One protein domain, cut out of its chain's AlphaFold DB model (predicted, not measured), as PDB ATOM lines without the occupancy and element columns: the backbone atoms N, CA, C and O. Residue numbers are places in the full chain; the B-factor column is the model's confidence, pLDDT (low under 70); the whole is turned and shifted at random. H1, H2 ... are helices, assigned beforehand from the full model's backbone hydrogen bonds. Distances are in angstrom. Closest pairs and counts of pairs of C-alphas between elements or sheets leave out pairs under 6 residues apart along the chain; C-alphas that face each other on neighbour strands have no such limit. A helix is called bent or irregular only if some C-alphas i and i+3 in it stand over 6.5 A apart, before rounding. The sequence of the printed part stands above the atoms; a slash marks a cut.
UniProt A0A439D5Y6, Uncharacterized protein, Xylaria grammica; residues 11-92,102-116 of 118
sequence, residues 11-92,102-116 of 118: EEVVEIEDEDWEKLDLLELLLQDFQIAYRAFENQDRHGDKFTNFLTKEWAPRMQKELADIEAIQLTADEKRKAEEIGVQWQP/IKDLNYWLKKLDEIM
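Overview. This is residues 11 to 92 and 102 to 116 of the 118 residues of an uncharacterized protein of Xylaria grammica (UniProt A0A439D5Y6). The model is an open, elongated V of helices: the long helix H1 is one leg, the bent helix H2 leads away from the corner as the other, and the short helix H3 lies beyond the far end of H2. H4 packs on H2a, the arm of H2 at the corner, and residues 11 to 33 of H1 stick out free. The printed part has 97 residues with four named helices, H1, H2, H3 and H4 in chain order, and no named strand; the class is all helix. It is only just loose, close to extended, with a radius of gyration of the C-alphas of 18.8 A and spans of 53 by 31 by 25 A.

Along the chain. H1, residues 11 to 44, begins at C-alpha 11 (244.671, 257.879, 255.166) and is 50.0 A long from first to last C-alpha. H2, residues 50 to 71, was assigned as one helix by its hydrogen bonds but is bent: C-alphas 57 and 60 are 6.6 A apart. Its arms are H2a, residues 50 to 57, 10.6 A, and H2b, residues 60 to 71, 16.3 A. H3, residues 77 to 85, measures 12.3 A. H4, residues 102 to 115, measures 20.9 A and ends at C-alpha 115 (235.039, 287.340, 284.415).

Arrangement. H1 touches H2a with residues 38 to 42 alone, about perpendicular at 75 degrees; the closest C-alphas, of Glu 42 and Lys 50, are 6.5 A apart. H2a and H2b are near each other at 38 degrees, only just a steep tilt. H3 touches no helix. H4 touches H2a with residues 109 to 113 alone, at a shallow tilt of 29 degrees, opposite ways; the closest C-alphas, of Thr 52 and Leu 109, are 6.0 A apart. Every O i to N i+4 pair is within hydrogen-bond range in H1, H2a, H2b and H3, and 8 of 10 are in H4.

Size, cuts and confidence. The two C-alphas farthest apart, of Arg 46 and Glu 85, are 53.4 A apart. Residues 93 to 101 are not printed, and C-alphas 92 and 102 are 21.0 A apart across the cut. The links H1 to H2 and H2 to H3 are tight. The mean pLDDT of the printed part is 77.5, with residues 45 to 49, 92, 102 to 106 and 116 under 70.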
ATOM      1  N   GLU A  11     245.313 256.876 256.024       75.12
ATOM      2  CA  GLU A  11     244.671 257.879 255.166       75.12
ATOM      3  C   GLU A  11     243.497 258.577 255.876       75.12
ATOM      4  O   GLU A  11     243.430 259.799 255.857       75.12
ATOM      5  N   GLU A  12     242.629 257.831 256.574       73.12
ATOM      6  CA  GLU A  12     241.532 258.408 257.370       73.12
ATOM      7  C   GLU A  12     242.068 259.279 258.523       73.12
ATOM      8  O   GLU A  12     241.450 260.276 258.878       73.12
ATOM      9  N   VAL A  13     243.211 258.923 259.121       77.81
ATOM     10  CA  VAL A  13     243.847 259.738 260.174       77.81
ATOM     11  C   VAL A  13     244.392 261.046 259.604       77.81
ATOM     12  O   VAL A  13     244.167 262.090 260.206       77.81
ATOM     13  N   VAL A  14     245.061 261.003 258.450       80.50
ATOM     14  CA  VAL A  14     245.596 262.206 257.794       80.50
ATOM     15  C   VAL A  14     244.474 263.149 257.361       80.50
ATOM     16  O   VAL A  14     244.578 264.342 257.617       80.50
ATOM     17  N   GLU A  15     243.385 262.639 256.779       76.50
ATOM     18  CA  GLU A  15     242.229 263.473 256.412       76.50
ATOM     19  C   GLU A  15     241.615 264.175 257.635       76.50
ATOM     20  O   GLU A  15     241.305 265.362 257.569       76.50
ATOM     21  N   ILE A  16     241.492 263.476 258.770       73.94
ATOM     22  CA  ILE A  16     240.995 264.078 260.018       73.94
ATOM     23  C   ILE A  16     241.959 265.151 260.532       73.94
ATOM     24  O   ILE A  16     241.519 266.228 260.926       73.94
ATOM     25  N   GLU A  17     243.261 264.864 260.548       77.75
ATOM     26  CA  GLU A  17     244.270 265.814 261.021       77.75
ATOM     27  C   GLU A  17     244.317 267.072 260.143       77.75
ATOM     28  O   GLU A  17     244.374 268.177 260.682       77.75
ATOM     29  N   ASP A  18     244.233 266.927 258.818       78.50
ATOM     30  CA  ASP A  18     244.183 268.050 257.877       78.50
ATOM     31  C   ASP A  18     242.901 268.884 258.061       78.50
ATOM     32  O   ASP A  18     242.976 270.110 258.173       78.50
ATOM     33  N   GLU A  19     241.730 268.248 258.186       76.00
ATOM     34  CA  GLU A  19     240.480 268.956 258.497       76.00
ATOM     35  C   GLU A  19     240.546 269.708 259.835       76.00
ATOM     36  O   GLU A  19     240.017 270.817 259.967       76.00
ATOM     37  N   ASP A  20     241.140 269.096 260.859       74.31
ATOM     38  CA  ASP A  20     241.278 269.706 262.177       74.31
ATOM     39  C   ASP A  20     242.245 270.897 262.138       74.31
ATOM     40  O   ASP A  20     241.982 271.913 262.788       74.31
ATOM     41  N   TRP A  21     243.300 270.834 261.322       81.31
ATOM     42  CA  TRP A  21     244.179 271.974 261.054       81.31
ATOM     43  C   TRP A  21     243.453 273.123 260.358       81.31
ATOM     44  O   TRP A  21     243.558 274.262 260.812       81.31
ATOM     45  N   GLU A  22     242.665 272.848 259.318       73.31
ATOM     46  CA  GLU A  22     241.878 273.880 258.630       73.31
ATOM     47  C   GLU A  22     240.877 274.565 259.575       73.31
ATOM     48  O   GLU A  22     240.715 275.791 259.552       73.31
ATOM     49  N   LYS A  23     240.233 273.791 260.458       73.25
ATOM     50  CA  LYS A  23     239.322 274.320 261.488       73.25
ATOM     51  C   LYS A  23     240.063 275.185 262.511       73.25
ATOM     52  O   LYS A  23     239.523 276.213 262.926       73.25
ATOM     53  N   LEU A  24     241.269 274.792 262.924       80.19
ATOM     54  CA  LEU A  24     242.097 275.570 263.852       80.19
ATOM     55  C   LEU A  24     242.571 276.887 263.230       80.19
ATOM     56  O   LEU A  24     242.423 277.929 263.866       80.19
ATOM     57  N   ASP A  25     243.043 276.867 261.984       81.38
ATOM     58  CA  ASP A  25     243.446 278.077 261.256       81.38
ATOM     59  C   ASP A  25     242.272 279.057 261.114       81.38
ATOM     60  O   ASP A  25     242.408 280.259 261.373       81.38
ATOM     61  N   LEU A  26     241.084 278.550 260.772       78.19
ATOM     62  CA  LEU A  26     239.873 279.367 260.722       78.19
ATOM     63  C   LEU A  26     239.532 279.955 262.097       78.19
ATOM     64  O   LEU A  26     239.196 281.138 262.196       78.19
ATOM     65  N   LEU A  27     239.622 279.159 263.164       79.00
ATOM     66  CA  LEU A  27     239.369 279.630 264.525       79.00
ATOM     67  C   LEU A  27     240.346 280.742 264.925       79.00
ATOM     68  O   LEU A  27     239.924 281.742 265.511       79.00
ATOM     69  N   GLU A  28     241.630 280.605 264.601       86.31
ATOM     70  CA  GLU A  28     242.634 281.635 264.870       86.31
ATOM     71  C   GLU A  28     242.326 282.939 264.129       86.31
ATOM     72  O   GLU A  28     242.377 284.013 264.738       86.31
ATOM     73  N   LEU A  29     241.938 282.862 262.853       87.00
ATOM     74  CA  LEU A  29     241.517 284.029 262.073       87.00
ATOM     75  C   LEU A  29     240.285 284.709 262.685       87.00
ATOM     76  O   LEU A  29     240.275 285.928 262.863       87.00
ATOM     77  N   LEU A  30     239.273 283.932 263.080       83.19
ATOM     78  CA  LEU A  30     238.069 284.461 263.727       83.19
ATOM     79  C   LEU A  30     238.388 285.138 265.068       83.19
ATOM     80  O   LEU A  30     237.838 286.199 265.378       83.19
ATOM     81  N   LEU A  31     239.303 284.567 265.854       83.50
ATOM     82  CA  LEU A  31     239.763 285.169 267.105       83.50
ATOM     83  C   LEU A  31     240.536 286.469 266.865       83.50
ATOM     84  O   LEU A  31     240.365 287.423 267.627       83.50
ATOM     85  N   GLN A  32     241.363 286.538 265.823       89.25
ATOM     86  CA  GLN A  32     242.058 287.773 265.455       89.25
ATOM     87  C   GLN A  32     241.066 288.870 265.063       89.25
ATOM     88  O   GLN A  32     241.145 289.982 265.591       89.25
ATOM     89  N   ASP A  33     240.093 288.550 264.213       86.44
ATOM     90  CA  ASP A  33     239.026 289.465 263.806       86.44
ATOM     91  C   ASP A  33     238.233 289.995 265.005       86.44
ATOM     92  O   ASP A  33     237.989 291.202 265.118       86.44
ATOM     93  N   PHE A  34     237.876 289.102 265.928       84.31
ATOM     94  CA  PHE A  34     237.217 289.457 267.179       84.31
ATOM     95  C   PHE A  34     238.072 290.418 268.012       84.31
ATOM     96  O   PHE A  34     237.586 291.456 268.461       84.31
ATOM     97  N   GLN A  35     239.357 290.110 268.203       85.50
ATOM     98  CA  GLN A  35     240.269 290.940 268.993       85.50
ATOM     99  C   GLN A  35     240.484 292.321 268.369       85.50
ATOM    100  O   GLN A  35     240.537 293.314 269.096       85.50
ATOM    101  N   ILE A  36     240.609 292.401 267.043       87.62
ATOM    102  CA  ILE A  36     240.749 293.668 266.318       87.62
ATOM    103  C   ILE A  36     239.492 294.516 266.518       87.62
ATOM    104  O   ILE A  36     239.602 295.685 266.897       87.62
ATOM    105  N   ALA A  37     238.310 293.925 266.321       83.94
ATOM    106  CA  ALA A  37     237.035 294.610 266.503       83.94
ATOM    107  C   ALA A  37     236.845 295.080 267.955       83.94
ATOM    108  O   ALA A  37     236.512 296.242 268.187       83.94
ATOM    109  N   TYR A  38     237.148 294.223 268.933       82.25
ATOM    110  CA  TYR A  38     237.043 294.563 270.350       82.25
ATOM    111  C   TYR A  38     237.993 295.697 270.743       82.25
ATOM    112  O   TYR A  38     237.578 296.656 271.389       82.25
ATOM    113  N   ARG A  39     239.258 295.654 270.303       82.25
ATOM    114  CA  ARG A  39     240.222 296.738 270.560       82.25
ATOM    115  C   ARG A  39     239.799 298.046 269.901       82.25
ATOM    116  O   ARG A  39     240.000 299.114 270.476       82.25
ATOM    117  N   ALA A  40     239.250 297.996 268.689       82.81
ATOM    118  CA  ALA A  40     238.742 299.189 268.019       82.81
ATOM    119  C   ALA A  40     237.572 299.807 268.800       82.81
ATOM    120  O   ALA A  40     237.557 301.022 268.994       82.81
ATOM    121  N   PHE A  41     236.657 298.970 269.295       79.75
ATOM    122  CA  PHE A  41     235.535 299.378 270.136       79.75
ATOM    123  C   PHE A  41     236.003 299.962 271.477       79.75
ATOM    124  O   PHE A  41     235.619 301.074 271.835       79.75
ATOM    125  N   GLU A  42     236.909 299.277 272.180       76.56
ATOM    126  CA  GLU A  42     237.461 299.725 273.465       76.56
ATOM    127  C   GLU A  42     238.169 301.085 273.364       76.56
ATOM    128  O   GLU A  42     238.062 301.915 274.264       76.56
ATOM    129  N   ASN A  43     238.883 301.345 272.268       75.75
ATOM    130  CA  ASN A  43     239.558 302.629 272.070       75.75
ATOM    131  C   ASN A  43     238.581 303.791 271.810       75.75
ATOM    132  O   ASN A  43     238.965 304.957 271.956       75.75
ATOM    133  N   GLN A  44     237.342 303.497 271.406       72.56
ATOM    134  CA  GLN A  44     236.309 304.490 271.111       72.56
ATOM    135  C   GLN A  44     235.366 304.724 272.297       72.56
ATOM    136  O   GLN A  44     234.974 305.871 272.531       72.56
ATOM    137  N   ASP A  45     235.034 303.682 273.063       63.97
ATOM    138  CA  ASP A  45     234.081 303.765 274.169       63.97
ATOM    139  C   ASP A  45     234.790 303.937 275.529       63.97
ATOM    140  O   ASP A  45     235.564 303.096 275.984       63.97
ATOM    141  N   ARG A  46     234.549 305.076 276.194       60.25
ATOM    142  CA  ARG A  46     235.175 305.441 277.485       60.25
ATOM    143  C   ARG A  46     234.385 304.958 278.705       60.25
ATOM    144  O   ARG A  46     234.770 305.273 279.833       60.25
ATOM    145  N   HIS A  47     233.277 304.252 278.502       55.12
ATOM    146  CA  HIS A  47     232.412 303.780 279.580       55.12
ATOM    147  C   HIS A  47     232.722 302.322 279.946       55.12
ATOM    148  O   HIS A  47     232.969 301.491 279.083       55.12
ATOM    149  N   GLY A  48     232.754 302.033 281.250       55.81
ATOM    150  CA  GLY A  48     233.266 300.785 281.836       55.81
ATOM    151  C   GLY A  48     232.490 299.499 281.523       55.81
ATOM    152  O   GLY A  48     232.944 298.439 281.918       55.81
ATOM    153  N   ASP A  49     231.388 299.550 280.776       60.19
ATOM    154  CA  ASP A  49     230.612 298.358 280.397       60.19
ATOM    155  C   ASP A  49     231.026 297.881 278.993       60.19
ATOM    156  O   ASP A  49     230.236 297.899 278.048       60.19
ATOM    157  N   LYS A  50     232.309 297.558 278.806       70.12
ATOM    158  CA  LYS A  50     232.926 297.447 277.469       70.12
ATOM    159  C   LYS A  50     232.578 296.163 276.720       70.12
ATOM    160  O   LYS A  50     232.366 296.196 275.509       70.12
ATOM    161  N   PHE A  51     232.535 295.026 277.411       74.25
ATOM    162  CA  PHE A  51     232.482 293.724 276.747       74.25
ATOM    163  C   PHE A  51     231.072 293.342 276.300       74.25
ATOM    164  O   PHE A  51     230.856 293.029 275.130       74.25
ATOM    165  N   THR A  52     230.084 293.436 277.186       75.50
ATOM    166  CA  THR A  52     228.687 293.152 276.830       75.50
ATOM    167  C   THR A  52     228.123 294.132 275.806       75.50
ATOM    168  O   THR A  52     227.387 293.721 274.903       75.50
ATOM    169  N   ASN A  53     228.510 295.410 275.863       78.38
ATOM    170  CA  ASN A  53     228.139 296.372 274.823       78.38
ATOM    171  C   ASN A  53     228.777 296.034 273.474       78.38
ATOM    172  O   ASN A  53     228.080 296.081 272.463       78.38
ATOM    173  N   PHE A  54     230.055 295.650 273.446       83.00
ATOM    174  CA  PHE A  54     230.694 295.186 272.215       83.00
ATOM    175  C   PHE A  54     229.963 293.974 271.620       83.00
ATOM    176  O   PHE A  54     229.611 293.976 270.438       83.00
ATOM    177  N   LEU A  55     229.680 292.961 272.447       81.56
ATOM    178  CA  LEU A  55     228.987 291.754 272.002       81.56
ATOM    179  C   LEU A  55     227.612 292.066 271.410       81.56
ATOM    180  O   LEU A  55     227.269 291.542 270.358       81.56
ATOM    181  N   THR A  56     226.831 292.924 272.062       80.94
ATOM    182  CA  THR A  56     225.446 293.200 271.651       80.94
ATOM    183  C   THR A  56     225.327 294.202 270.506       80.94
ATOM    184  O   THR A  56     224.416 294.068 269.690       80.94
ATOM    185  N   LYS A  57     226.212 295.203 270.425       81.44
ATOM    186  CA  LYS A  57     226.090 296.309 269.457       81.44
ATOM    187  C   LYS A  57     226.924 296.128 268.197       81.44
ATOM    188  O   LYS A  57     226.528 296.641 267.158       81.44
ATOM    189  N   GLU A  58     228.039 295.410 268.280       80.38
ATOM    190  CA  GLU A  58     228.960 295.241 267.152       80.38
ATOM    191  C   GLU A  58     229.015 293.782 266.702       80.38
ATOM    192  O   GLU A  58     228.744 293.465 265.541       80.38
ATOM    193  N   TRP A  59     229.321 292.868 267.627       84.38
ATOM    194  CA  TRP A  59     229.618 291.487 267.253       84.38
ATOM    195  C   TRP A  59     228.371 290.681 266.869       84.38
ATOM    196  O   TRP A  59     228.357 290.039 265.821       84.38
ATOM    197  N   ALA A  60     227.299 290.739 267.665       83.44
ATOM    198  CA  ALA A  60     226.066 290.007 267.378       83.44
ATOM    199  C   ALA A  60     225.413 290.434 266.047       83.44
ATOM    200  O   ALA A  60     225.069 289.546 265.265       83.44
ATOM    201  N   PRO A  61     225.308 291.736 265.707       85.44
ATOM    202  CA  PRO A  61     224.822 292.148 264.390       85.44
ATOM    203  C   PRO A  61     225.693 291.648 263.232       85.44
ATOM    204  O   PRO A  61     225.158 291.234 262.204       85.44
ATOM    205  N   ARG A  62     227.027 291.640 263.391       85.25
ATOM    206  CA  ARG A  62     227.935 291.067 262.383       85.25
ATOM    207  C   ARG A  62     227.653 289.578 262.183       85.25
ATOM    208  O   ARG A  62     227.456 289.162 261.049       85.25
ATOM    209  N   MET A  63     227.562 288.803 263.263       82.06
ATOM    210  CA  MET A  63     227.272 287.364 263.193       82.06
ATOM    211  C   MET A  63     225.910 287.066 262.557       82.06
ATOM    212  O   MET A  63     225.804 286.146 261.755       82.06
ATOM    213  N   GLN A  64     224.881 287.861 262.861       81.44
ATOM    214  CA  GLN A  64     223.569 287.732 262.219       81.44
ATOM    215  C   GLN A  64     223.635 287.986 260.714       81.44
ATOM    216  O   GLN A  64     222.967 287.298 259.948       81.44
ATOM    217  N   LYS A  65     224.438 288.964 260.285       81.38
ATOM    218  CA  LYS A  65     224.637 289.240 258.865       81.38
ATOM    219  C   LYS A  65     225.340 288.080 258.161       81.38
ATOM    220  O   LYS A  65     224.850 287.640 257.131       81.38
ATOM    221  N   GLU A  66     226.439 287.573 258.719       80.75
ATOM    222  CA  GLU A  66     227.147 286.419 258.142       80.75
ATOM    223  C   GLU A  66     226.233 285.186 258.072       80.75
ATOM    224  O   GLU A  66     226.204 284.495 257.057       80.75
ATOM    225  N   LEU A  67     225.425 284.942 259.112       77.50
ATOM    226  CA  LEU A  67     224.434 283.866 259.106       77.50
ATOM    227  C   LEU A  67     223.407 284.054 257.983       77.50
ATOM    228  O   LEU A  67     223.161 283.121 257.224       77.50
ATOM    229  N   ALA A  68     222.857 285.260 257.834       77.44
ATOM    230  CA  ALA A  68     221.917 285.568 256.762       77.44
ATOM    231  C   ALA A  68     222.551 285.410 255.368       77.44
ATOM    232  O   ALA A  68     221.895 284.920 254.450       77.44
ATOM    233  N   ASP A  69     223.820 285.792 255.207       77.88
ATOM    234  CA  ASP A  69     224.563 285.630 253.956       77.88
ATOM    235  C   ASP A  69     224.781 284.137 253.638       77.88
ATOM    236  O   ASP A  69     224.600 283.734 252.489       77.88
ATOM    237  N   ILE A  70     225.076 283.301 254.642       77.81
ATOM    238  CA  ILE A  70     225.178 281.836 254.504       77.81
ATOM    239  C   ILE A  70     223.821 281.221 254.142       77.81
ATOM    240  O   ILE A  70     223.732 280.421 253.211       77.81
ATOM    241  N   GLU A  71     222.752 281.601 254.838       74.12
ATOM    242  CA  GLU A  71     221.392 281.111 254.581       74.12
ATOM    243  C   GLU A  71     220.866 281.532 253.202       74.12
ATOM    244  O   GLU A  71     220.081 280.814 252.575       74.12
ATOM    245  N   ALA A  72     221.312 282.684 252.698       78.06
ATOM    246  CA  ALA A  72     220.974 283.160 251.364       78.06
ATOM    247  C   ALA A  72     221.633 282.333 250.244       78.06
ATOM    248  O   ALA A  72     221.193 282.423 249.090       78.06
ATOM    249  N   ILE A  73     222.649 281.513 250.548       82.19
ATOM    250  CA  ILE A  73     223.285 280.620 249.575       82.19
ATOM    251  C   ILE A  73     222.288 279.529 249.165       82.19
ATOM    252  O   ILE A  73     222.068 278.521 249.837       82.19
ATOM    253  N   GLN A  74     221.693 279.717 247.989       78.31
ATOM    254  CA  GLN A  74     220.860 278.712 247.340       78.31
ATOM    255  C   GLN A  74     221.751 277.627 246.729       78.31
ATOM    256  O   GLN A  74     222.240 277.772 245.609       78.31
ATOM    257  N   LEU A  75     221.929 276.522 247.452       81.44
ATOM    258  CA  LEU A  75     222.554 275.321 246.897       81.44
ATOM    259  C   LEU A  75     221.713 274.766 245.743       81.44
ATOM    260  O   LEU A  75     220.492 274.591 245.865       81.44
ATOM    261  N   THR A  76     222.373 274.443 244.636       85.56
ATOM    262  CA  THR A  76     221.744 273.767 243.498       85.56
ATOM    263  C   THR A  76     221.264 272.367 243.891       85.56
ATOM    264  O   THR A  76     221.741 271.759 244.850       85.56
ATOM    265  N   ALA A  77     220.316 271.816 243.128       83.75
ATOM    266  CA  ALA A  77     219.808 270.464 243.376       83.75
ATOM    267  C   ALA A  77     220.917 269.394 243.318       83.75
ATOM    268  O   ALA A  77     220.888 268.438 244.089       83.75
ATOM    269  N   ASP A  78     221.912 269.572 242.445       88.88
ATOM    270  CA  ASP A  78     223.051 268.657 242.346       88.88
ATOM    271  C   ASP A  78     224.015 268.780 243.532       88.88
ATOM    272  O   ASP A  78     224.526 267.764 243.998       88.88
ATOM    273  N   GLU A  79     224.248 269.985 244.058       86.25
ATOM    274  CA  GLU A  79     225.051 270.182 245.275       86.25
ATOM    275  C   GLU A  79     224.362 269.583 246.499       86.25
ATOM    276  O   GLU A  79     225.000 268.866 247.269       86.25
ATOM    277  N   LYS A  80     223.047 269.792 246.636       84.88
ATOM    278  CA  LYS A  80     222.261 269.177 247.713       84.88
ATOM    279  C   LYS A  80     222.318 267.657 247.661       84.88
ATOM    280  O   LYS A  80     222.548 267.026 248.687       84.88
ATOM    281  N   ARG A  81     222.174 267.078 246.468       85.12
ATOM    282  CA  ARG A  81     222.249 265.629 246.264       85.12
ATOM    283  C   ARG A  81     223.634 265.069 246.591       85.12
ATOM    284  O   ARG A  81     223.728 264.050 247.259       85.12
ATOM    285  N   LYS A  82     224.710 265.738 246.169       88.94
ATOM    286  CA  LYS A  82     226.082 265.321 246.518       88.94
ATOM    287  C   LYS A  82     226.334 265.376 248.023       88.94
ATOM    288  O   LYS A  82     226.976 264.484 248.562       88.94
ATOM    289  N   ALA A  83     225.815 266.398 248.698       85.81
ATOM    290  CA  ALA A  83     225.891 266.509 250.149       85.81
ATOM    291  C   ALA A  83     225.103 265.381 250.850       85.81
ATOM    292  O   ALA A  83     225.593 264.787 251.807       85.81
ATOM    293  N   GLU A  84     223.918 265.018 250.349       89.44
ATOM    294  CA  GLU A  84     223.151 263.863 250.852       89.44
ATOM    295  C   GLU A  84     223.898 262.538 250.649       89.44
ATOM    296  O   GLU A  84     223.891 261.685 251.535       89.44
ATOM    297  N   GLU A  85     224.574 262.370 249.508       89.38
ATOM    298  CA  GLU A  85     225.372 261.178 249.189       89.38
ATOM    299  C   GLU A  85     226.536 260.968 250.180       89.38
ATOM    300  O   GLU A  85     226.898 259.821 250.447       89.38
ATOM    301  N   ILE A  86     227.068 262.042 250.780       85.81
ATOM    302  CA  ILE A  86     228.085 261.984 251.849       85.81
ATOM    303  C   ILE A  86     227.489 262.024 253.270       85.81
ATOM    304  O   ILE A  86     228.229 262.066 254.249       85.81
ATOM    305  N   GLY A  87     226.159 261.968 253.404       81.94
ATOM    306  CA  GLY A  87     225.466 261.809 254.687       81.94
ATOM    307  C   GLY A  87     224.873 263.081 255.300       81.94
ATOM    308  O   GLY A  87     224.361 263.012 256.420       81.94
ATOM    309  N   VAL A  88     224.887 264.222 254.601       82.31
ATOM    310  CA  VAL A  88     224.231 265.455 255.071       82.31
ATOM    311  C   VAL A  88     222.712 265.274 255.056       82.31
ATOM    312  O   VAL A  88     222.124 264.907 254.040       82.31
ATOM    313  N   GLN A  89     222.060 265.552 256.185       84.06
ATOM    314  CA  GLN A  89     220.603 265.519 256.306       84.06
ATOM    315  C   GLN A  89     220.059 266.941 256.420       84.06
ATOM    316  O   GLN A  89     220.382 267.662 257.355       84.06
ATOM    317  N   TRP A  90     219.176 267.325 255.501       76.69
ATOM    318  CA  TRP A  90     218.558 268.657 255.456       76.69
ATOM    319  C   TRP A  90     217.365 268.823 256.403       76.69
ATOM    320  O   TRP A  90     216.504 269.671 256.164       76.69
ATOM    321  N   GLN A  91     217.245 267.975 257.427       75.50
ATOM    322  CA  GLN A  91     216.130 268.087 258.358       75.50
ATOM    323  C   GLN A  91     216.215 269.449 259.048       75.50
ATOM    324  O   GLN A  91     217.270 269.773 259.594       75.50
ATOM    325  N   PRO A  92     215.133 270.249 259.044       60.31
ATOM    326  CA  PRO A  92     215.085 271.396 259.925       60.31
ATOM    327  C   PRO A  92     215.244 270.844 261.337       60.31
ATOM    328  O   PRO A  92     214.497 269.946 261.740       60.31
ATOM    329  N   ILE A 102     215.814 282.875 276.375       50.75
ATOM    330  CA  ILE A 102     215.943 284.345 276.494       50.75
ATOM    331  C   ILE A 102     216.300 284.762 277.935       50.75
ATOM    332  O   ILE A 102     216.923 285.806 278.159       50.75
ATOM    333  N   LYS A 103     215.946 283.940 278.935       50.81
ATOM    334  CA  LYS A 103     216.314 284.191 280.338       50.81
ATOM    335  C   LYS A 103     217.793 283.901 280.619       50.81
ATOM    336  O   LYS A 103     218.332 284.491 281.556       50.81
ATOM    337  N   ASP A 104     218.457 283.112 279.777       64.81
ATOM    338  CA  ASP A 104     219.854 282.711 279.956       64.81
ATOM    339  C   ASP A 104     220.856 283.684 279.326       64.81
ATOM    340  O   ASP A 104     221.917 283.915 279.904       64.81
ATOM    341  N   LEU A 105     220.541 284.338 278.205       66.56
ATOM    342  CA  LEU A 105     221.504 285.241 277.555       66.56
ATOM    343  C   LEU A 105     221.943 286.392 278.475       66.56
ATOM    344  O   LEU A 105     223.132 286.663 278.610       66.56
ATOM    345  N   ASN A 106     221.000 287.037 279.167       67.62
ATOM    346  CA  ASN A 106     221.326 288.098 280.129       67.62
ATOM    347  C   ASN A 106     222.122 287.572 281.333       67.62
ATOM    348  O   ASN A 106     222.962 288.288 281.880       67.62
ATOM    349  N   TYR A 107     221.872 286.326 281.745       72.44
ATOM    350  CA  TYR A 107     222.642 285.663 282.792       72.44
ATOM    351  C   TYR A 107     224.092 285.431 282.343       72.44
ATOM    352  O   TYR A 107     225.022 285.772 283.077       72.44
ATOM    353  N   TRP A 108     224.293 284.938 281.120       72.88
ATOM    354  CA  TRP A 108     225.615 284.701 280.544       72.88
ATOM    355  C   TRP A 108     226.376 285.994 280.250       72.88
ATOM    356  O   TRP A 108     227.550 286.085 280.591       72.88
ATOM    357  N   LEU A 109     225.715 287.027 279.721       72.12
ATOM    358  CA  LEU A 109     226.315 288.352 279.523       72.12
ATOM    359  C   LEU A 109     226.797 288.944 280.853       72.12
ATOM    360  O   LEU A 109     227.940 289.383 280.956       72.12
ATOM    361  N   LYS A 110     225.978 288.854 281.906       71.44
ATOM    362  CA  LYS A 110     226.380 289.281 283.250       71.44
ATOM    363  C   LYS A 110     227.554 288.461 283.796       71.44
ATOM    364  O   LYS A 110     228.457 289.019 284.411       71.44
ATOM    365  N   LYS A 111     227.564 287.142 283.579       74.38
ATOM    366  CA  LYS A 111     228.687 286.273 283.972       74.38
ATOM    367  C   LYS A 111     229.978 286.621 283.234       74.38
ATOM    368  O   LYS A 111     231.048 286.524 283.825       74.38
ATOM    369  N   LEU A 112     229.883 287.035 281.977       72.75
ATOM    370  CA  LEU A 112     231.033 287.464 281.187       72.75
ATOM    371  C   LEU A 112     231.611 288.789 281.700       72.75
ATOM    372  O   LEU A 112     232.829 288.878 281.842       72.75
ATOM    373  N   ASP A 113     230.768 289.754 282.081       71.00
ATOM    374  CA  ASP A 113     231.219 290.993 282.743       71.00
ATOM    375  C   ASP A 113     231.883 290.719 284.112       71.00
ATOM    376  O   ASP A 113     232.812 291.418 284.509       71.00
ATOM    377  N   GLU A 114     231.462 289.675 284.839       72.88
ATOM    378  CA  GLU A 114     232.106 289.258 286.100       72.88
ATOM    379  C   GLU A 114     233.511 288.651 285.889       72.88
ATOM    380  O   GLU A 114     234.368 288.772 286.766       72.88
ATOM    381  N   ILE A 115     233.754 287.985 284.752       74.12
ATOM    382  CA  ILE A 115     235.039 287.340 284.415       74.12
ATOM    383  C   ILE A 115     236.020 288.344 283.799       74.12
ATOM    384  O   ILE A 115     237.227 288.245 284.032       74.12
ATOM    385  N   MET A 116     235.509 289.312 283.040       59.19
ATOM    386  CA  MET A 116     236.275 290.421 282.475       59.19
ATOM    387  C   MET A 116     235.856 291.743 283.129       59.19
ATOM    388  O   MET A 116     235.144 292.533 282.506       59.19
TER     389      MET A 116